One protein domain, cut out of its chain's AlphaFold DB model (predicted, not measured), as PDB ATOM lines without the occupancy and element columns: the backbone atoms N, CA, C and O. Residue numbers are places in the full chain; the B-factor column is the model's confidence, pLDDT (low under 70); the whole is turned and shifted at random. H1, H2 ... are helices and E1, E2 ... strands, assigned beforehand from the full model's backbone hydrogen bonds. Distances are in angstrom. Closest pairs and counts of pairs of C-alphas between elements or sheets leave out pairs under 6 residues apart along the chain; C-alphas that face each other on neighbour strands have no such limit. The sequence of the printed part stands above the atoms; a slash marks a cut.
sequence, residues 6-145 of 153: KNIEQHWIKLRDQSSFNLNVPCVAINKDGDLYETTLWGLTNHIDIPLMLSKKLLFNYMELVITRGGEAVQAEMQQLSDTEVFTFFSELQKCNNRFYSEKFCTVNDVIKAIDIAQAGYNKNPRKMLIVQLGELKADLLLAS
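AT A GLANCE: This is residues 6 to 145 of the 153 residues of an uncharacterized protein of Synechococcus sp. ROS8604 (UniProt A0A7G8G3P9). A strongly twisted sheet of four strands makes one end of the domain, with H6 and the short H2 on one of its faces and H1 on the other. H6 lies between this sheet and a second group of helices, H3 and the hairpin of H4 and H5, which makes the other end of the longest axis. The 140 printed residues hold six named helices and four named strands, in the order H1 E1 E2 H2 H3 H4 H5 H6 E3 E4, a mixed class of helices and strands. The sheet is mixed, in the order E2 E1 E3 E4. The whole is compact, with a radius of gyration of the C-alphas of 15.2 A and spans of 47 by 33 by 19 A.

HOW THE PARTS SIT: In the sheet, inner strands E1, residues 26 to 30, and E3, residues 129 to 133, are parallel, with N 30 and O 132 2.8 A apart. Edge strand E2, residues 36 to 40, forms an antiparallel hairpin with E1, with N 29 and O 37 at 2.8 A. Edge strand E4, residues 140 to 144, forms another with E3, with N 131 and O 142 at 2.8 A. H6, residues 108 to 122, is on the sheet at a height of 8.3 A and runs along the strands, at 20 degrees to E3 on the local plane; the closest C-alphas, of Ala 118 and Leu 130, are 5.4 A apart. H2, residues 43 to 47, is on the same face and only just touches H6, with 3 pairs of C-alphas within 8 A, the closest being Leu 44 and Val 111 at 6.8 A. H1, residues 9 to 17, is on the opposite face; its closest C-alpha pair with E1 is His 11 and Pro 26, 6.1 A. H6 is the hub, touching three helices. H3, residues 56 to 69, touches it with residues 63 to 67 alone, at a steep tilt of 39 degrees, the same way; the closest C-alphas are those of Ile 67 and Ile 115, 6.7 A. H4, residues 71 to 80, touches H3 at a steep tilt of 64 degrees, opposite ways, closest at C-alphas 66 and 74, 6.1 A. H5, residues 84 to 97, forms a helical hairpin with H4, closest at C-alphas 79 and 87, 6.8 A. H5 touches H6 about perpendicular, at 89 degrees, closest at C-alphas 97 and 108, 6.7 A. Every O i to N i+4 pair is within hydrogen-bond range in H1, H3, H4, H5 and H6; H2 has 0 of 1, but 2 of 2 O i to N i+3 pairs.

IN THESE COORDINATES: H6 measures 20.7 A, H5 20.0 A, H3 19.7 A and H4 14.7 A. C-alpha 9, where H1 begins, is at (195.768, 191.448, 270.703); C-alpha 144, where E4 ends, is at (202.619, 190.409, 279.527).

THE WHOLE: The C-alphas farthest apart, of Lys 6 and Ser 82, are 49.6 A apart. The printed part has no cut and no long link. Its mean pLDDT is 82.6; residues 6 to 7, 82, 99 to 105 and 136 to 137 are under 70.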
ATOM      1  N   LYS A   6     192.221 196.330 273.609       62.16
ATOM      2  CA  LYS A   6     191.696 195.450 272.550       62.16
ATOM      3  C   LYS A   6     192.569 195.405 271.285       62.16
ATOM      4  O   LYS A   6     192.604 194.373 270.627       62.16
ATOM      5  N   ASN A   7     193.298 196.471 270.952       65.69
ATOM      6  CA  ASN A   7     194.165 196.516 269.764       65.69
ATOM      7  C   ASN A   7     195.512 195.806 269.989       65.69
ATOM      8  O   ASN A   7     196.154 195.350 269.040       65.69
ATOM      9  N   ILE A   8     195.897 195.611 271.251       72.50
ATOM     10  CA  ILE A   8     197.145 194.944 271.646       72.50
ATOM     11  C   ILE A   8     197.095 193.437 271.338       72.50
ATOM     12  O   ILE A   8     198.135 192.813 271.148       72.50
ATOM     13  N   GLU A   9     195.909 192.841 271.162       74.69
ATOM     14  CA  GLU A   9     195.768 191.448 270.703       74.69
ATOM     15  C   GLU A   9     196.541 191.185 269.396       74.69
ATOM     16  O   GLU A   9     197.252 190.186 269.267       74.69
ATOM     17  N   GLN A  10     196.521 192.150 268.469       79.81
ATOM     18  CA  GLN A  10     197.277 192.079 267.215       79.81
ATOM     19  C   GLN A  10     198.795 192.056 267.432       79.81
ATOM     20  O   GLN A  10     199.526 191.488 266.621       79.81
ATOM     21  N   HIS A  11     199.290 192.632 268.528       80.69
ATOM     22  CA  HIS A  11     200.714 192.612 268.852       80.69
ATOM     23  C   HIS A  11     201.166 191.219 269.290       80.69
ATOM     24  O   HIS A  11     202.242 190.793 268.879       80.69
ATOM     25  N   TRP A  12     200.352 190.466 270.042       85.31
ATOM     26  CA  TRP A  12     200.682 189.071 270.364       85.31
ATOM     27  C   TRP A  12     200.633 188.176 269.128       85.31
ATOM     28  O   TRP A  12     201.479 187.295 269.005       85.31
ATOM     29  N   ILE A  13     199.703 188.419 268.198       84.00
ATOM     30  CA  ILE A  13     199.657 187.704 266.912       84.00
ATOM     31  C   ILE A  13     200.949 187.961 266.127       84.00
ATOM     32  O   ILE A  13     201.647 187.012 265.780       84.00
ATOM     33  N   LYS A  14     201.333 189.233 265.946       86.19
ATOM     34  CA  LYS A  14     202.599 189.604 265.293       86.19
ATOM     35  C   LYS A  14     203.804 188.975 265.992       86.19
ATOM     36  O   LYS A  14     204.649 188.384 265.330       86.19
ATOM     37  N   LEU A  15     203.861 189.053 267.323       87.06
ATOM     38  CA  LEU A  15     204.940 188.481 268.125       87.06
ATOM     39  C   LEU A  15     205.019 186.959 267.966       87.06
ATOM     40  O   LEU A  15     206.119 186.428 267.874       87.06
ATOM     41  N   ARG A  16     203.883 186.251 267.944       85.69
ATOM     42  CA  ARG A  16     203.794 184.794 267.748       85.69
ATOM     43  C   ARG A  16     204.261 184.387 266.352       85.69
ATOM     44  O   ARG A  16     205.017 183.428 266.235       85.69
ATOM     45  N   ASP A  17     203.843 185.127 265.332       87.31
ATOM     46  CA  ASP A  17     204.079 184.772 263.928       87.31
ATOM     47  C   ASP A  17     205.473 185.208 263.435       87.31
ATOM     48  O   ASP A  17     205.950 184.750 262.398       87.31
ATOM     49  N   GLN A  18     206.169 186.063 264.190       88.25
ATOM     50  CA  GLN A  18     207.513 186.525 263.854       88.25
ATOM     51  C   GLN A  18     208.541 185.381 263.908       88.25
ATOM     52  O   GLN A  18     208.639 184.664 264.903       88.25
ATOM     53  N   SER A  19     209.365 185.226 262.871       87.38
ATOM     54  CA  SER A  19     210.333 184.120 262.769       87.38
ATOM     55  C   SER A  19     211.603 184.313 263.601       87.38
ATOM     56  O   SER A  19     212.220 183.332 264.007       87.38
ATOM     57  N   SER A  20     212.011 185.562 263.835       91.00
ATOM     58  CA  SER A  20     213.239 185.897 264.558       91.00
ATOM     59  C   SER A  20     213.088 187.147 265.419       91.00
ATOM     60  O   SER A  20     212.322 188.060 265.103       91.00
ATOM     61  N   PHE A  21     213.856 187.201 266.506       92.31
ATOM     62  CA  PHE A  21     213.939 188.371 267.372       92.31
ATOM     63  C   PHE A  21     214.857 189.434 266.749       92.31
ATOM     64  O   PHE A  21     215.994 189.140 266.388       92.31
ATOM     65  N   ASN A  22     214.355 190.660 266.595       93.50
ATOM     66  CA  ASN A  22     215.073 191.800 266.021       93.50
ATOM     67  C   ASN A  22     214.506 193.122 266.575       93.50
ATOM     68  O   ASN A  22     213.562 193.127 267.365       93.50
ATOM     69  N   LEU A  23     215.037 194.263 266.134       92.62
ATOM     70  CA  LEU A  23     214.596 195.572 266.624       92.62
ATOM     71  C   LEU A  23     213.175 195.989 266.199       92.62
ATOM     72  O   LEU A  23     212.630 196.938 266.762       92.62
ATOM     73  N   ASN A  24     212.554 195.268 265.262       92.31
ATOM     74  CA  ASN A  24     211.163 195.477 264.852       92.31
ATOM     75  C   ASN A  24     210.166 194.684 265.707       92.31
ATOM     76  O   ASN A  24     208.968 194.726 265.429       92.31
ATOM     77  N   VAL A  25     210.637 193.955 266.726       91.38
ATOM     78  CA  VAL A  25     209.761 193.250 267.667       91.38
ATOM     79  C   VAL A  25     208.757 194.240 268.267       91.38
ATOM     80  O   VAL A  25     209.176 195.277 268.793       91.38
ATOM     81  N   PRO A  26     207.449 193.939 268.186       90.69
ATOM     82  CA  PRO A  26     206.408 194.815 268.696       90.69
ATOM     83  C   PRO A  26     206.460 194.902 270.225       90.69
ATOM     84  O   PRO A  26     206.552 193.885 270.919       90.69
ATOM     85  N   CYS A  27     206.337 196.116 270.750       89.88
ATOM     86  CA  CYS A  27     206.176 196.385 272.174       89.88
ATOM     87  C   CYS A  27     205.188 197.531 272.395       89.88
ATOM     88  O   CYS A  27     204.846 198.277 271.477       89.88
ATOM     89  N   VAL A  28     204.721 197.669 273.630       90.19
ATOM     90  CA  VAL A  28     203.780 198.720 274.020       90.19
ATOM     91  C   VAL A  28     204.480 199.691 274.954       90.19
ATOM     92  O   VAL A  28     205.117 199.257 275.906       90.19
ATOM     93  N   ALA A  29     204.347 200.988 274.700       88.06
ATOM     94  CA  ALA A  29     204.785 202.043 275.604       88.06
ATOM     95  C   ALA A  29     203.572 202.721 276.257       88.06
ATOM     96  O   ALA A  29     202.571 202.973 275.588       88.06
ATOM     97  N   ILE A  30     203.657 203.030 277.548       87.69
ATOM     98  CA  ILE A  30     202.636 203.769 278.300       87.69
ATOM     99  C   ILE A  30     203.282 205.059 278.794       87.69
ATOM    100  O   ILE A  30     204.286 204.981 279.497       87.69
ATOM    101  N   ASN A  31     202.757 206.226 278.412       82.12
ATOM    102  CA  ASN A  31     203.291 207.515 278.873       82.12
ATOM    103  C   ASN A  31     202.825 207.858 280.305       82.12
ATOM    104  O   ASN A  31     202.004 207.156 280.898       82.12
ATOM    105  N   LYS A  32     203.318 208.982 280.845       76.25
ATOM    106  CA  LYS A  32     202.928 209.492 282.172       76.25
ATOM    107  C   LYS A  32     201.430 209.787 282.329       76.25
ATOM    108  O   LYS A  32     200.916 209.723 283.439       76.25
ATOM    109  N   ASP A  33     200.746 210.096 281.231       79.06
ATOM    110  CA  ASP A  33     199.318 210.419 281.208       79.06
ATOM    111  C   ASP A  33     198.450 209.145 281.144       79.06
ATOM    112  O   ASP A  33     197.223 209.215 281.176       79.06
ATOM    113  N   GLY A  34     199.084 207.967 281.078       77.31
ATOM    114  CA  GLY A  34     198.419 206.673 280.946       77.31
ATOM    115  C   GLY A  34     198.021 206.324 279.511       77.31
ATOM    116  O   GLY A  34     197.385 205.291 279.289       77.31
ATOM    117  N   ASP A  35     198.399 207.143 278.527       81.81
ATOM    118  CA  ASP A  35     198.165 206.842 277.124       81.81
ATOM    119  C   ASP A  35     199.072 205.714 276.657       81.81
ATOM    120  O   ASP A  35     200.280 205.678 276.911       81.81
ATOM    121  N   LEU A  36     198.461 204.819 275.895       83.38
ATOM    122  CA  LEU A  36     199.097 203.638 275.356       83.38
ATOM    123  C   LEU A  36     199.483 203.843 273.892       83.38
ATOM    124  O   LEU A  36     198.661 204.278 273.079       83.38
ATOM    125  N   TYR A  37     200.713 203.462 273.560       83.62
ATOM    126  CA  TYR A  37     201.298 203.581 272.231       83.62
ATOM    127  C   TYR A  37     201.902 202.253 271.787       83.62
ATOM    128  O   TYR A  37     202.709 201.636 272.479       83.62
ATOM    129  N   GLU A  38     201.519 201.833 270.590       86.62
ATOM    130  CA  GLU A  38     202.096 200.688 269.895       86.62
ATOM    131  C   GLU A  38     203.416 201.107 269.239       86.62
ATOM    132  O   GLU A  38     203.479 202.124 268.545       86.62
ATOM    133  N   THR A  39     204.486 200.352 269.472       89.38
ATOM    134  CA  THR A  39     205.819 200.680 268.962       89.38
ATOM    135  C   THR A  39     206.658 199.415 268.760       89.38
ATOM    136  O   THR A  39     206.159 198.290 268.810       89.38
ATOM    137  N   THR A  40     207.942 199.589 268.474       91.88
ATOM    138  CA  THR A  40     208.936 198.513 268.382       91.88
ATOM    139  C   THR A  40     210.102 198.807 269.315       91.88
ATOM    140  O   THR A  40     210.234 199.934 269.796       91.88
ATOM    141  N   LEU A  41     210.990 197.833 269.537       91.44
ATOM    142  CA  LEU A  41     212.218 198.063 270.309       91.44
ATOM    143  C   LEU A  41     213.040 199.237 269.756       91.44
ATOM    144  O   LEU A  41     213.518 200.064 270.528       91.44
ATOM    145  N   TRP A  42     213.154 199.366 268.428       92.44
ATOM    146  CA  TRP A  42     213.764 200.555 267.824       92.44
ATOM    147  C   TRP A  42     212.927 201.815 268.053       92.44
ATOM    148  O   TRP A  42     213.461 202.873 268.384       92.44
ATOM    149  N   GLY A  43     211.606 201.706 267.914       89.81
ATOM    150  CA  GLY A  43     210.677 202.816 268.102       89.81
ATOM    151  C   GLY A  43     210.704 203.424 269.508       89.81
ATOM    152  O   GLY A  43     210.431 204.617 269.638       89.81
ATOM    153  N   LEU A  44     211.115 202.672 270.539       87.12
ATOM    154  CA  LEU A  44     211.345 203.204 271.891       87.12
ATOM    155  C   LEU A  44     212.360 204.355 271.905       87.12
ATOM    156  O   LEU A  44     212.226 205.282 272.700       87.12
ATOM    157  N   THR A  45     213.328 204.358 270.985       87.00
ATOM    158  CA  THR A  45     214.340 205.423 270.903       87.00
ATOM    159  C   THR A  45     213.760 206.792 270.546       87.00
ATOM    160  O   THR A  45     214.358 207.812 270.883       87.00
ATOM    161  N   ASN A  46     212.563 206.848 269.950       84.69
ATOM    162  CA  ASN A  46     211.853 208.107 269.703       84.69
ATOM    163  C   ASN A  46     211.392 208.792 271.000       84.69
ATOM    164  O   ASN A  46     211.093 209.986 270.991       84.69
ATOM    165  N   HIS A  47     211.349 208.044 272.105       79.12
ATOM    166  CA  HIS A  47     210.988 208.526 273.434       79.12
ATOM    167  C   HIS A  47     212.211 208.812 274.319       79.12
ATOM    168  O   HIS A  47     212.037 209.173 275.481       79.12
ATOM    169  N   ILE A  48     213.428 208.698 273.773       76.56
ATOM    170  CA  ILE A  48     214.675 209.125 274.417       76.56
ATOM    171  C   ILE A  48     215.019 210.542 273.949       76.56
ATOM    172  O   ILE A  48     214.849 210.890 272.774       76.56
ATOM    173  N   ASP A  49     215.575 211.363 274.841       72.69
ATOM    174  CA  ASP A  49     216.254 212.591 274.424       72.69
ATOM    175  C   ASP A  49     217.674 212.303 273.941       72.69
ATOM    176  O   ASP A  49     218.653 212.470 274.664       72.69
ATOM    177  N   ILE A  50     217.780 211.795 272.711       72.00
ATOM    178  CA  ILE A  50     219.067 211.499 272.079       72.00
ATOM    179  C   ILE A  50     219.715 212.824 271.653       72.00
ATOM    180  O   ILE A  50     219.167 213.500 270.775       72.00
ATOM    181  N   PRO A  51     220.881 213.210 272.208       70.44
ATOM    182  CA  PRO A  51     221.585 214.406 271.775       70.44
ATOM    183  C   PRO A  51     221.969 214.312 270.304       70.44
ATOM    184  O   PRO A  51     222.330 213.245 269.816       70.44
ATOM    185  N   LEU A  52     221.976 215.454 269.614       72.69
ATOM    186  CA  LEU A  52     222.340 215.541 268.193       72.69
ATOM    187  C   LEU A  52     223.735 214.973 267.882       72.69
ATOM    188  O   LEU A  52     223.986 214.551 266.759       72.69
ATOM    189  N   MET A  53     224.629 214.960 268.876       75.69
ATOM    190  CA  MET A  53     225.980 214.408 268.755       75.69
ATOM    191  C   MET A  53     226.017 212.875 268.778       75.69
ATOM    192  O   MET A  53     227.008 212.285 268.352       75.69
ATOM    193  N   LEU A  54     224.949 212.214 269.233       80.69
ATOM    194  CA  LEU A  54     224.859 210.762 269.228       80.69
ATOM    195  C   LEU A  54     224.325 210.282 267.873       80.69
ATOM    196  O   LEU A  54     223.167 210.505 267.509       80.69
ATOM    197  N   SER A  55     225.174 209.594 267.113       84.69
ATOM    198  CA  SER A  55     224.797 209.050 265.807       84.69
ATOM    199  C   SER A  55     223.687 208.005 265.946       84.69
ATOM    200  O   SER A  55     223.897 206.929 266.507       84.69
ATOM    201  N   LYS A  56     222.513 208.282 265.362       84.31
ATOM    202  CA  LYS A  56     221.400 207.315 265.294       84.31
ATOM    203  C   LYS A  56     221.793 206.019 264.585       84.31
ATOM    204  O   LYS A  56     221.313 204.960 264.964       84.31
ATOM    205  N   LYS A  57     222.677 206.097 263.584       87.69
ATOM    206  CA  LYS A  57     223.191 204.918 262.872       87.69
ATOM    207  C   LYS A  57     224.043 204.046 263.796       87.69
ATOM    208  O   LYS A  57     223.849 202.838 263.831       87.69
ATOM    209  N   LEU A  58     224.951 204.654 264.562       87.38
ATOM    210  CA  LEU A  58     225.768 203.913 265.528       87.38
ATOM    211  C   LEU A  58     224.916 203.355 266.671       87.38
ATOM    212  O   LEU A  58     225.136 202.221 267.075       87.38
ATOM    213  N   LEU A  59     223.897 204.094 267.123       89.00
ATOM    214  CA  LEU A  59     222.946 203.598 268.116       89.00
ATOM    215  C   LEU A  59     222.160 202.384 267.607       89.00
ATOM    216  O   LEU A  59     222.036 201.401 268.331       89.00
ATOM    217  N   PHE A  60     221.663 202.436 266.368       91.00
ATOM    218  CA  PHE A  60     220.978 201.308 265.740       91.00
ATOM    219  C   PHE A  60     221.890 200.077 265.671       91.00
ATOM    220  O   PHE A  60     221.526 199.020 266.179       91.00
ATOM    221  N   ASN A  61     223.105 200.237 265.138       89.38
ATOM    222  CA  ASN A  61     224.084 199.152 265.040       89.38
ATOM    223  C   ASN A  61     224.450 198.583 266.418       89.38
ATOM    224  O   ASN A  61     224.550 197.371 266.581       89.38
ATOM    225  N   TYR A  62     224.629 199.449 267.419       89.50
ATOM    226  CA  TYR A  62     224.888 199.034 268.793       89.50
ATOM    227  C   TYR A  62     223.735 198.179 269.332       89.50
ATOM    228  O   TYR A  62     223.971 197.084 269.830       89.50
ATOM    229  N   MET A  63     222.487 198.623 269.167       91.69
ATOM    230  CA  MET A  63     221.302 197.872 269.592       91.69
ATOM    231  C   MET A  63     221.159 196.525 268.864       91.69
ATOM    232  O   MET A  63     220.793 195.534 269.493       91.69
ATOM    233  N   GLU A  64     221.481 196.447 267.570       91.88
ATOM    234  CA  GLU A  64     221.519 195.168 266.843       91.88
ATOM    235  C   GLU A  64     222.597 194.226 267.387       91.88
ATOM    236  O   GLU A  64     222.341 193.038 267.592       91.88
ATOM    237  N   LEU A  65     223.790 194.749 267.678       89.75
ATOM    238  CA  LEU A  65     224.852 193.959 268.292       89.75
ATOM    239  C   LEU A  65     224.419 193.441 269.667       89.75
ATOM    240  O   LEU A  65     224.630 192.259 269.949       89.75
ATOM    241  N   VAL A  66     223.753 194.271 270.478       90.88
ATOM    242  CA  VAL A  66     223.216 193.872 271.791       90.88
ATOM    243  C   VAL A  66     222.273 192.678 271.667       90.88
ATOM    244  O   VAL A  66     222.409 191.739 272.442       90.88
ATOM    245  N   ILE A  67     221.388 192.640 270.665       90.19
ATOM    246  CA  ILE A  67     220.505 191.481 270.437       90.19
ATOM    247  C   ILE A  67     221.296 190.178 270.269       90.19
ATOM    248  O   ILE A  67     220.876 189.119 270.743       90.19
ATOM    249  N   THR A  68     222.410 190.245 269.542       85.88
ATOM    250  CA  THR A  68     223.187 189.056 269.162       85.88
ATOM    251  C   THR A  68     224.182 188.605 270.226       85.88
ATOM    252  O   THR A  68     224.481 187.415 270.304       85.88
ATOM    253  N   ARG A  69     224.717 189.537 271.021       83.44
ATOM    254  CA  ARG A  69     225.878 189.302 271.898       83.44
ATOM    255  C   ARG A  69     225.644 189.692 273.360       83.44
ATOM    256  O   ARG A  69     226.434 189.297 274.210       83.44
ATOM    257  N   GLY A  70     224.571 190.422 273.663       82.12
ATOM    258  CA  GLY A  70     224.285 190.989 274.982       82.12
ATOM    259  C   GLY A  70     224.971 192.340 275.217       82.12
ATOM    260  O   GLY A  70     226.053 192.607 274.693       82.12
ATOM    261  N   GLY A  71     224.336 193.206 276.015       79.81
ATOM    262  CA  GLY A  71     224.776 194.594 276.226       79.81
ATOM    263  C   GLY A  71     226.201 194.733 276.766       79.81
ATOM    264  O   GLY A  71     227.005 195.484 276.214       79.81
ATOM    265  N   GLU A  72     226.534 193.970 277.808       79.62
ATOM    266  CA  GLU A  72     227.846 194.036 278.467       79.62
ATOM    267  C   GLU A  72     228.987 193.584 277.543       79.62
ATOM    268  O   GLU A  72     230.037 194.227 277.489       79.62
ATOM    269  N   ALA A  73     228.768 192.516 276.770       81.94
ATOM    270  CA  ALA A  73     229.771 191.974 275.858       81.94
ATOM    271  C   ALA A  73     230.077 192.945 274.710       81.94
ATOM    272  O   ALA A  73     231.243 193.186 274.399       81.94
ATOM    273  N   VAL A  74     229.042 193.551 274.117       84.44
ATOM    274  CA  VAL A  74     229.203 194.523 273.024       84.44
ATOM    275  C   VAL A  74     229.914 195.775 273.508       84.44
ATOM    276  O   VAL A  74     230.795 196.282 272.819       84.44
ATOM    277  N   GLN A  75     229.563 196.272 274.694       80.38
ATOM    278  CA  GLN A  75     230.225 197.442 275.252       80.38
ATOM    279  C   GLN A  75     231.720 197.179 275.486       80.38
ATOM    280  O   GLN A  75     232.544 198.005 275.097       80.38
ATOM    281  N   ALA A  76     232.077 196.024 276.056       81.31
ATOM    282  CA  ALA A  76     233.473 195.648 276.272       81.31
ATOM    283  C   ALA A  76     234.247 195.473 274.953       81.31
ATOM    284  O   ALA A  76     235.379 195.936 274.842       81.31
ATOM    285  N   GLU A  77     233.638 194.843 273.946       81.81
ATOM    286  CA  GLU A  77     234.256 194.622 272.635       81.81
ATOM    287  C   GLU A  77     234.464 195.936 271.876       81.81
ATOM    288  O   GLU A  77     235.558 196.213 271.390       81.81
ATOM    289  N   MET A  78     233.438 196.785 271.808       76.25
ATOM    290  CA  MET A  78     233.529 198.035 271.059       76.25
ATOM    291  C   MET A  78     234.460 199.054 271.725       76.25
ATOM    292  O   MET A  78     235.063 199.861 271.026       76.25
ATOM    293  N   GLN A  79     234.639 199.004 273.048       72.25
ATOM    294  CA  GLN A  79     235.636 199.827 273.746       72.25
ATOM    295  C   GLN A  79     237.084 199.412 273.453       72.25
ATOM    296  O   GLN A  79     237.992 200.221 273.633       72.25
ATOM    297  N   GLN A  80     237.315 198.175 273.002       75.75
ATOM    298  CA  GLN A  80     238.638 197.716 272.565       75.75
ATOM    299  C   GLN A  80     238.962 198.138 271.129       75.75
ATOM    300  O   GLN A  80     240.123 198.078 270.721       75.75
ATOM    301  N   LEU A  81     237.962 198.578 270.358       74.81
ATOM    302  CA  LEU A  81     238.183 199.112 269.023       74.81
ATOM    303  C   LEU A  81     238.800 200.508 269.140       74.81
ATOM    304  O   LEU A  81     238.209 201.431 269.696       74.81
ATOM    305  N   SER A  82     239.987 200.678 268.567       62.59
ATOM    306  CA  SER A  82     240.692 201.958 268.445       62.59
ATOM    307  C   SER A  82     240.118 202.834 267.322       62.59
ATOM    308  O   SER A  82     240.850 203.475 266.570       62.59
ATOM    309  N   ASP A  83     238.791 202.858 267.206       81.25
ATOM    310  CA  ASP A  83     238.062 203.716 266.283       81.25
ATOM    311  C   ASP A  83     237.606 204.979 267.026       81.25
ATOM    312  O   ASP A  83     236.897 204.922 268.035       81.25
ATOM    313  N   THR A  84     238.034 206.137 266.523       81.38
ATOM    314  CA  THR A  84     237.709 207.437 267.121       81.38
ATOM    315  C   THR A  84     236.201 207.692 267.111       81.38
ATOM    316  O   THR A  84     235.680 208.247 268.075       81.38
ATOM    317  N   GLU A  85     235.476 207.237 266.084       80.38
ATOM    318  CA  GLU A  85     234.019 207.402 266.010       80.38
ATOM    319  C   GLU A  85     233.303 206.577 267.086       80.38
ATOM    320  O   GLU A  85     232.369 207.062 267.732       80.38
ATOM    321  N   VAL A  86     233.770 205.348 267.325       81.38
ATOM    322  CA  VAL A  86     233.235 204.458 268.366       81.38
ATOM    323  C   VAL A  86     233.525 205.022 269.755       81.38
ATOM    324  O   VAL A  86     232.628 205.080 270.600       81.38
ATOM    325  N   PHE A  87     234.744 205.510 269.985       82.56
ATOM    326  CA  PHE A  87     235.110 206.143 271.248       82.56
ATOM    327  C   PHE A  87     234.241 207.375 271.544       82.56
ATOM    328  O   PHE A  87     233.676 207.496 272.635       82.56
ATOM    329  N   THR A  88     234.081 208.271 270.563       84.69
ATOM    330  CA  THR A  88     233.211 209.446 270.696       84.69
ATOM    331  C   THR A  88     231.765 209.033 270.963       84.69
ATOM    332  O   THR A  88     231.135 209.599 271.855       84.69
ATOM    333  N   PHE A  89     231.252 208.014 270.269       87.25
ATOM    334  CA  PHE A  89     229.905 207.496 270.498       87.25
ATOM    335  C   PHE A  89     229.690 207.042 271.946       87.25
ATOM    336  O   PHE A  89     228.725 207.479 272.572       87.25
ATOM    337  N   PHE A  90     230.582 206.220 272.511       84.69
ATOM    338  CA  PHE A  90     230.431 205.748 273.895       84.69
ATOM    339  C   PHE A  90     230.617 206.860 274.928       84.69
ATOM    340  O   PHE A  90     229.925 206.860 275.948       84.69
ATOM    341  N   SER A  91     231.497 207.830 274.660       84.44
ATOM    342  CA  SER A  91     231.640 209.014 275.513       84.44
ATOM    343  C   SER A  91     230.344 209.826 275.559       84.44
ATOM    344  O   SER A  91     229.861 210.168 276.640       84.44
ATOM    345  N   GLU A  92     229.732 210.086 274.402       84.31
ATOM    346  CA  GLU A  92     228.448 210.785 274.332       84.31
ATOM    347  C   GLU A  92     227.322 209.952 274.947       84.31
ATOM    348  O   GLU A  92     226.540 210.481 275.734       84.31
ATOM    349  N   LEU A  93     227.277 208.643 274.692       84.44
ATOM    350  CA  LEU A  93     226.298 207.731 275.283       84.44
ATOM    351  C   LEU A  93     226.341 207.766 276.817       84.44
ATOM    352  O   LEU A  93     225.300 207.855 277.470       84.44
ATOM    353  N   GLN A  94     227.540 207.752 277.401       82.12
ATOM    354  CA  GLN A  94     227.720 207.856 278.847       82.12
ATOM    355  C   GLN A  94     227.214 209.201 279.381       82.12
ATOM    356  O   GLN A  94     226.517 209.236 280.395       82.12
ATOM    357  N   LYS A  95     227.499 210.308 278.682       79.31
ATOM    358  CA  LYS A  95     226.964 211.631 279.042       79.31
ATOM    359  C   LYS A  95     225.438 211.662 278.968       79.31
ATOM    360  O   LYS A  95     224.824 212.255 279.847       79.31
ATOM    361  N   CYS A  96     224.832 211.018 277.967       76.44
ATOM    362  CA  CYS A  96     223.374 210.907 277.840       76.44
ATOM    363  C   CYS A  96     222.771 210.168 279.031       76.44
ATOM    364  O   CYS A  96     221.840 210.662 279.656       76.44
ATOM    365  N   ASN A  97     223.330 209.003 279.360       73.81
ATOM    366  CA  ASN A  97     222.832 208.152 280.438       73.81
ATOM    367  C   ASN A  97     223.005 208.787 281.828       73.81
ATOM    368  O   ASN A  97     222.238 208.475 282.732       73.81
ATOM    369  N   ASN A  98     223.986 209.678 281.999       70.62
ATOM    370  CA  ASN A  98     224.236 210.388 283.256       70.62
ATOM    371  C   ASN A  98     223.421 211.686 283.405       70.62
ATOM    372  O   ASN A  98     223.544 212.368 284.426       70.62
ATOM    373  N   ARG A  99     222.605 212.073 282.414       64.38
ATOM    374  CA  ARG A  99     221.690 213.214 282.558       64.38
ATOM    375  C   ARG A  99     220.498 212.793 283.412       64.38
ATOM    376  O   ARG A  99     219.621 212.077 282.955       64.38
ATOM    377  N   PHE A 100     220.464 213.294 284.643       53.09
ATOM    378  CA  PHE A 100     219.399 213.031 285.618       53.09
ATOM    379  C   PHE A 100     218.065 213.730 285.318       53.09
ATOM    380  O   PHE A 100     217.085 213.479 286.008       53.09
ATOM    381  N   TYR A 101     218.013 214.601 284.309       50.00
ATOM    382  CA  TYR A 101     216.829 215.394 284.000       50.00
ATOM    383  C   TYR A 101     216.716 215.584 282.492       50.00
ATOM    384  O   TYR A 101     217.343 216.472 281.915       50.00
ATOM    385  N   SER A 102     215.920 214.738 281.846       51.53
ATOM    386  CA  SER A 102     215.347 215.054 280.543       51.53
ATOM    387  C   SER A 102     213.838 214.922 280.676       51.53
ATOM    388  O   SER A 102     213.362 213.983 281.302       51.53
ATOM    389  N   GLU A 103     213.077 215.839 280.085       50.91
ATOM    390  CA  GLU A 103     211.609 215.753 280.026       50.91
ATOM    391  C   GLU A 103     211.114 214.519 279.241       50.91
ATOM    392  O   GLU A 103     209.911 214.267 279.172       50.91
ATOM    393  N   LYS A 104     212.030 213.753 278.629       55.88
ATOM    394  CA  LYS A 104     211.753 212.503 277.927       55.88
ATOM    395  C   LYS A 104     212.070 211.286 278.795       55.88
ATOM    396  O   LYS A 104     213.021 211.250 279.567       55.88
ATOM    397  N   PHE A 105     211.231 210.279 278.615       63.56
ATOM    398  CA  PHE A 105     210.836 209.341 279.655       63.56
ATOM    399  C   PHE A 105     211.656 208.038 279.737       63.56
ATOM    400  O   PHE A 105     211.305 207.134 280.498       63.56
ATOM    401  N   CYS A 106     212.716 207.880 278.934       70.75
ATOM    402  CA  CYS A 106     213.641 206.754 279.076       70.75
ATOM    403  C   CYS A 106     215.069 207.091 278.625       70.75
ATOM    404  O   CYS A 106     215.295 207.984 277.806       70.75
ATOM    405  N   THR A 107     216.044 206.350 279.155       78.75
ATOM    406  CA  THR A 107     217.454 206.416 278.742       78.75
ATOM    407  C   THR A 107     217.769 205.371 277.668       78.75
ATOM    408  O   THR A 107     216.998 204.434 277.444       78.75
ATOM    409  N   VAL A 108     218.936 205.478 277.020       82.75
ATOM    410  CA  VAL A 108     219.406 204.403 276.127       82.75
ATOM    411  C   VAL A 108     219.606 203.110 276.915       82.75
ATOM    412  O   VAL A 108     219.233 202.047 276.433       82.75
ATOM    413  N   ASN A 109     220.105 203.189 278.151       82.94
ATOM    414  CA  ASN A 109     220.248 202.016 279.016       82.94
ATOM    415  C   ASN A 109     218.917 201.311 279.300       82.94
ATOM    416  O   ASN A 109     218.894 200.084 279.391       82.94
ATOM    417  N   ASP A 110     217.815 202.050 279.427       85.12
ATOM    418  CA  ASP A 110     216.491 201.444 279.597       85.12
ATOM    419  C   ASP A 110     216.051 200.697 278.337       85.12
ATOM    420  O   ASP A 110     215.496 199.606 278.437       85.12
ATOM    421  N   VAL A 111     216.365 201.229 277.152       87.81
ATOM    422  CA  VAL A 111     216.101 200.537 275.882       87.81
ATOM    423  C   VAL A 111     216.985 199.301 275.717       87.81
ATOM    424  O   VAL A 111     216.494 198.263 275.286       87.81
ATOM    425  N   ILE A 112     218.257 199.354 276.120       89.25
ATOM    426  CA  ILE A 112     219.127 198.169 276.136       89.25
ATOM    427  C   ILE A 112     218.561 197.093 277.073       89.25
ATOM    428  O   ILE A 112     218.404 195.949 276.663       89.25
ATOM    429  N   LYS A 113     218.133 197.461 278.286       89.06
ATOM    430  CA  LYS A 113     217.460 196.525 279.205       89.06
ATOM    431  C   LYS A 113     216.142 195.991 278.641       89.06
ATOM    432  O   LYS A 113     215.796 194.832 278.864       89.06
ATOM    433  N   ALA A 114     215.398 196.822 277.915       91.00
ATOM    434  CA  ALA A 114     214.170 196.418 277.243       91.00
ATOM    435  C   ALA A 114     214.430 195.341 276.181       91.00
ATOM    436  O   ALA A 114     213.622 194.421 276.069       91.00
ATOM    437  N   ILE A 115     215.554 195.406 275.457       93.25
ATOM    438  CA  ILE A 115     215.968 194.355 274.514       93.25
ATOM    439  C   ILE A 115     216.141 193.023 275.248       93.25
ATOM    440  O   ILE A 115     215.507 192.042 274.858       93.25
ATOM    441  N   ASP A 116     216.923 192.995 276.331       91.38
ATOM    442  CA  ASP A 116     217.199 191.765 277.087       91.38
ATOM    443  C   ASP A 116     215.903 191.134 277.628       91.38
ATOM    444  O   ASP A 116     215.649 189.932 277.489       91.38
ATOM    445  N   ILE A 117     215.023 191.961 278.203       91.88
ATOM    446  CA  ILE A 117     213.743 191.509 278.759       91.88
ATOM    447  C   ILE A 117     212.797 191.036 277.652       91.88
ATOM    448  O   ILE A 117     212.167 189.982 277.790       91.88
ATOM    449  N   ALA A 118     212.696 191.772 276.542       92.88
ATOM    450  CA  ALA A 118     211.880 191.370 275.401       92.88
ATOM    451  C   ALA A 118     212.375 190.056 274.793       92.88
ATOM    452  O   ALA A 118     211.551 189.209 274.455       92.88
ATOM    453  N   GLN A 119     213.689 189.841 274.710       93.31
ATOM    454  CA  GLN A 119     214.265 188.594 274.212       93.31
ATOM    455  C   GLN A 119     213.903 187.420 275.129       93.31
ATOM    456  O   GLN A 119     213.437 186.377 274.663       93.31
ATOM    457  N   ALA A 120     214.002 187.611 276.448       91.19
ATOM    458  CA  ALA A 120     213.562 186.623 277.430       91.19
ATOM    459  C   ALA A 120     212.050 186.331 277.349       91.19
ATOM    460  O   ALA A 120     211.619 185.206 277.610       91.19
ATOM    461  N   GLY A 121     211.228 187.323 276.994       90.38
ATOM    462  CA  GLY A 121     209.796 187.157 276.733       90.38
ATOM    463  C   GLY A 121     209.493 186.433 275.420       90.38
ATOM    464  O   GLY A 121     208.615 185.570 275.381       90.38
ATOM    465  N   TYR A 122     210.242 186.745 274.365       91.62
ATOM    466  CA  TYR A 122     210.114 186.155 273.034       91.62
ATOM    467  C   TYR A 122     210.497 184.671 273.011       91.62
ATOM    468  O   TYR A 122     209.871 183.883 272.307       91.62
ATOM    469  N   ASN A 123     211.475 184.271 273.827       89.94
ATOM    470  CA  ASN A 123     211.926 182.882 273.934       89.94
ATOM    471  C   ASN A 123     210.997 181.989 274.785       89.94
ATOM    472  O   ASN A 123     211.244 180.790 274.908       89.94
ATOM    473  N   LYS A 124     209.933 182.540 275.388       88.62
ATOM    474  CA  LYS A 124     208.941 181.771 276.162       88.62
ATOM    475  C   LYS A 124     207.847 181.181 275.273       88.62
ATOM    476  O   LYS A 124     207.578 181.674 274.181       88.62
ATOM    477  N   ASN A 125     207.166 180.157 275.791       84.75
ATOM    478  CA  ASN A 125     205.958 179.594 275.195       84.75
ATOM    479  C   ASN A 125     204.791 179.618 276.212       84.75
ATOM    480  O   ASN A 125     204.909 178.961 277.248       84.75
ATOM    481  N   PRO A 126     203.695 180.365 275.964       85.81
ATOM    482  CA  PRO A 126     203.516 181.299 274.850       85.81
ATOM    483  C   PRO A 126     204.464 182.503 274.954       85.81
ATOM    484  O   PRO A 126     204.901 182.878 276.049       85.81
ATOM    485  N   ARG A 127     204.777 183.118 273.806       91.50
ATOM    486  CA  ARG A 127     205.622 184.319 273.752       91.50
ATOM    487  C   ARG A 127     204.966 185.465 274.521       91.50
ATOM    488  O   ARG A 127     203.750 185.647 274.451       91.50
ATOM    489  N   LYS A 128     205.773 186.246 275.237       91.56
ATOM    490  CA  LYS A 128     205.311 187.388 276.039       91.56
ATOM    491  C   LYS A 128     205.659 188.708 275.373       91.56
ATOM    492  O   LYS A 128     206.763 188.867 274.860       91.56
ATOM    493  N   MET A 129     204.735 189.657 275.433       91.06
ATOM    494  CA  MET A 129     204.938 191.003 274.914       91.06
ATOM    495  C   MET A 129     205.583 191.888 275.969       91.06
ATOM    496  O   MET A 129     205.215 191.822 277.143       91.06
ATOM    497  N   LEU A 130     206.520 192.727 275.539       93.38
ATOM    498  CA  LEU A 130     207.090 193.765 276.380       93.38
ATOM    499  C   LEU A 130     206.129 194.959 276.475       93.38
ATOM    500  O   LEU A 130     205.704 195.509 275.456       93.38
ATOM    501  N   ILE A 131     205.854 195.378 277.707       91.00
ATOM    502  CA  ILE A 131     205.204 196.638 278.054       91.00
ATOM    503  C   ILE A 131     206.242 197.512 278.761       91.00
ATOM    504  O   ILE A 131     206.904 197.064 279.697       91.00
ATOM    505  N   VAL A 132     206.380 198.748 278.301       90.00
ATOM    506  CA  VAL A 132     207.304 199.757 278.813       90.00
ATOM    507  C   VAL A 132     206.479 200.900 279.378       90.00
ATOM    508  O   VAL A 132     205.864 201.655 278.630       90.00
ATOM    509  N   GLN A 133     206.447 201.040 280.694       87.94
ATOM    510  CA  GLN A 133     205.866 202.213 281.324       87.94
ATOM    511  C   GLN A 133     206.950 203.277 281.463       87.94
ATOM    512  O   GLN A 133     207.972 203.085 282.115       87.94
ATOM    513  N   LEU A 134     206.730 204.388 280.780       82.62
ATOM    514  CA  LEU A 134     207.635 205.514 280.679       82.62
ATOM    515  C   LEU A 134     207.489 206.391 281.932       82.62
ATOM    516  O   LEU A 134     206.442 207.003 282.142       82.62
ATOM    517  N   GLY A 135     208.524 206.426 282.774       70.81
ATOM    518  CA  GLY A 135     208.568 207.221 284.005       70.81
ATOM    519  C   GLY A 135     209.442 208.474 283.882       70.81
ATOM    520  O   GLY A 135     210.101 208.691 282.872       70.81
ATOM    521  N   GLU A 136     209.461 209.310 284.924       62.47
ATOM    522  CA  GLU A 136     210.276 210.541 284.944       62.47
ATOM    523  C   GLU A 136     211.777 210.269 285.132       62.47
ATOM    524  O   GLU A 136     212.610 211.012 284.622       62.47
ATOM    525  N   LEU A 137     212.127 209.203 285.858       61.28
ATOM    526  CA  LEU A 137     213.518 208.852 286.177       61.28
ATOM    527  C   LEU A 137     213.972 207.537 285.541       61.28
ATOM    528  O   LEU A 137     215.164 207.329 285.327       61.28
ATOM    529  N   LYS A 138     213.035 206.617 285.299       71.00
ATOM    530  CA  LYS A 138     213.314 205.277 284.792       71.00
ATOM    531  C   LYS A 138     212.064 204.700 284.143       71.00
ATOM    532  O   LYS A 138     210.956 204.996 284.584       71.00
ATOM    533  N   ALA A 139     212.257 203.852 283.139       81.50
ATOM    534  CA  ALA A 139     211.178 203.045 282.596       81.50
ATOM    535  C   ALA A 139     210.971 201.760 283.417       81.50
ATOM    536  O   ALA A 139     211.934 201.061 283.758       81.50
ATOM    537  N   ASP A 140     209.711 201.423 283.676       86.12
ATOM    538  CA  ASP A 140     209.319 200.123 284.207       86.12
ATOM    539  C   ASP A 140     209.038 199.161 283.052       86.12
ATOM    540  O   ASP A 140     208.341 199.482 282.088       86.12
ATOM    541  N   LEU A 141     209.615 197.963 283.138       90.12
ATOM    542  CA  LEU A 141     209.588 196.970 282.070       90.12
ATOM    543  C   LEU A 141     208.826 195.735 282.550       90.12
ATOM    544  O   LEU A 141     209.223 195.087 283.519       90.12
ATOM    545  N   LEU A 142     207.744 195.390 281.855       91.75
ATOM    546  CA  LEU A 142     206.855 194.286 282.205       91.75
ATOM    547  C   LEU A 142     206.685 193.325 281.023       91.75
ATOM    548  O   LEU A 142     206.534 193.742 279.879       91.75
ATOM    549  N   LEU A 143     206.652 192.021 281.308       91.38
ATOM    550  CA  LEU A 143     206.305 190.994 280.323       91.38
ATOM    551  C   LEU A 143     204.865 190.524 280.513       91.38
ATOM    552  O   LEU A 143     204.554 189.845 281.494       91.38
ATOM    553  N   ALA A 144     204.016 190.809 279.532       89.69
ATOM    554  CA  ALA A 144     202.619 190.409 279.527       89.69
ATOM    555  C   ALA A 144     202.397 189.142 278.687       89.69
ATOM    556  O   ALA A 144     202.770 189.058 277.510       89.69
ATOM    557  N   SER A 145     201.780 188.138 279.308       86.88
ATOM    558  CA  SER A 145     201.289 186.951 278.605       86.88
ATOM    559  C   SER A 145     200.090 187.321 277.722       86.88
ATOM    560  O   SER A 145     199.360 188.248 278.075       86.88
TER     561      SER A 145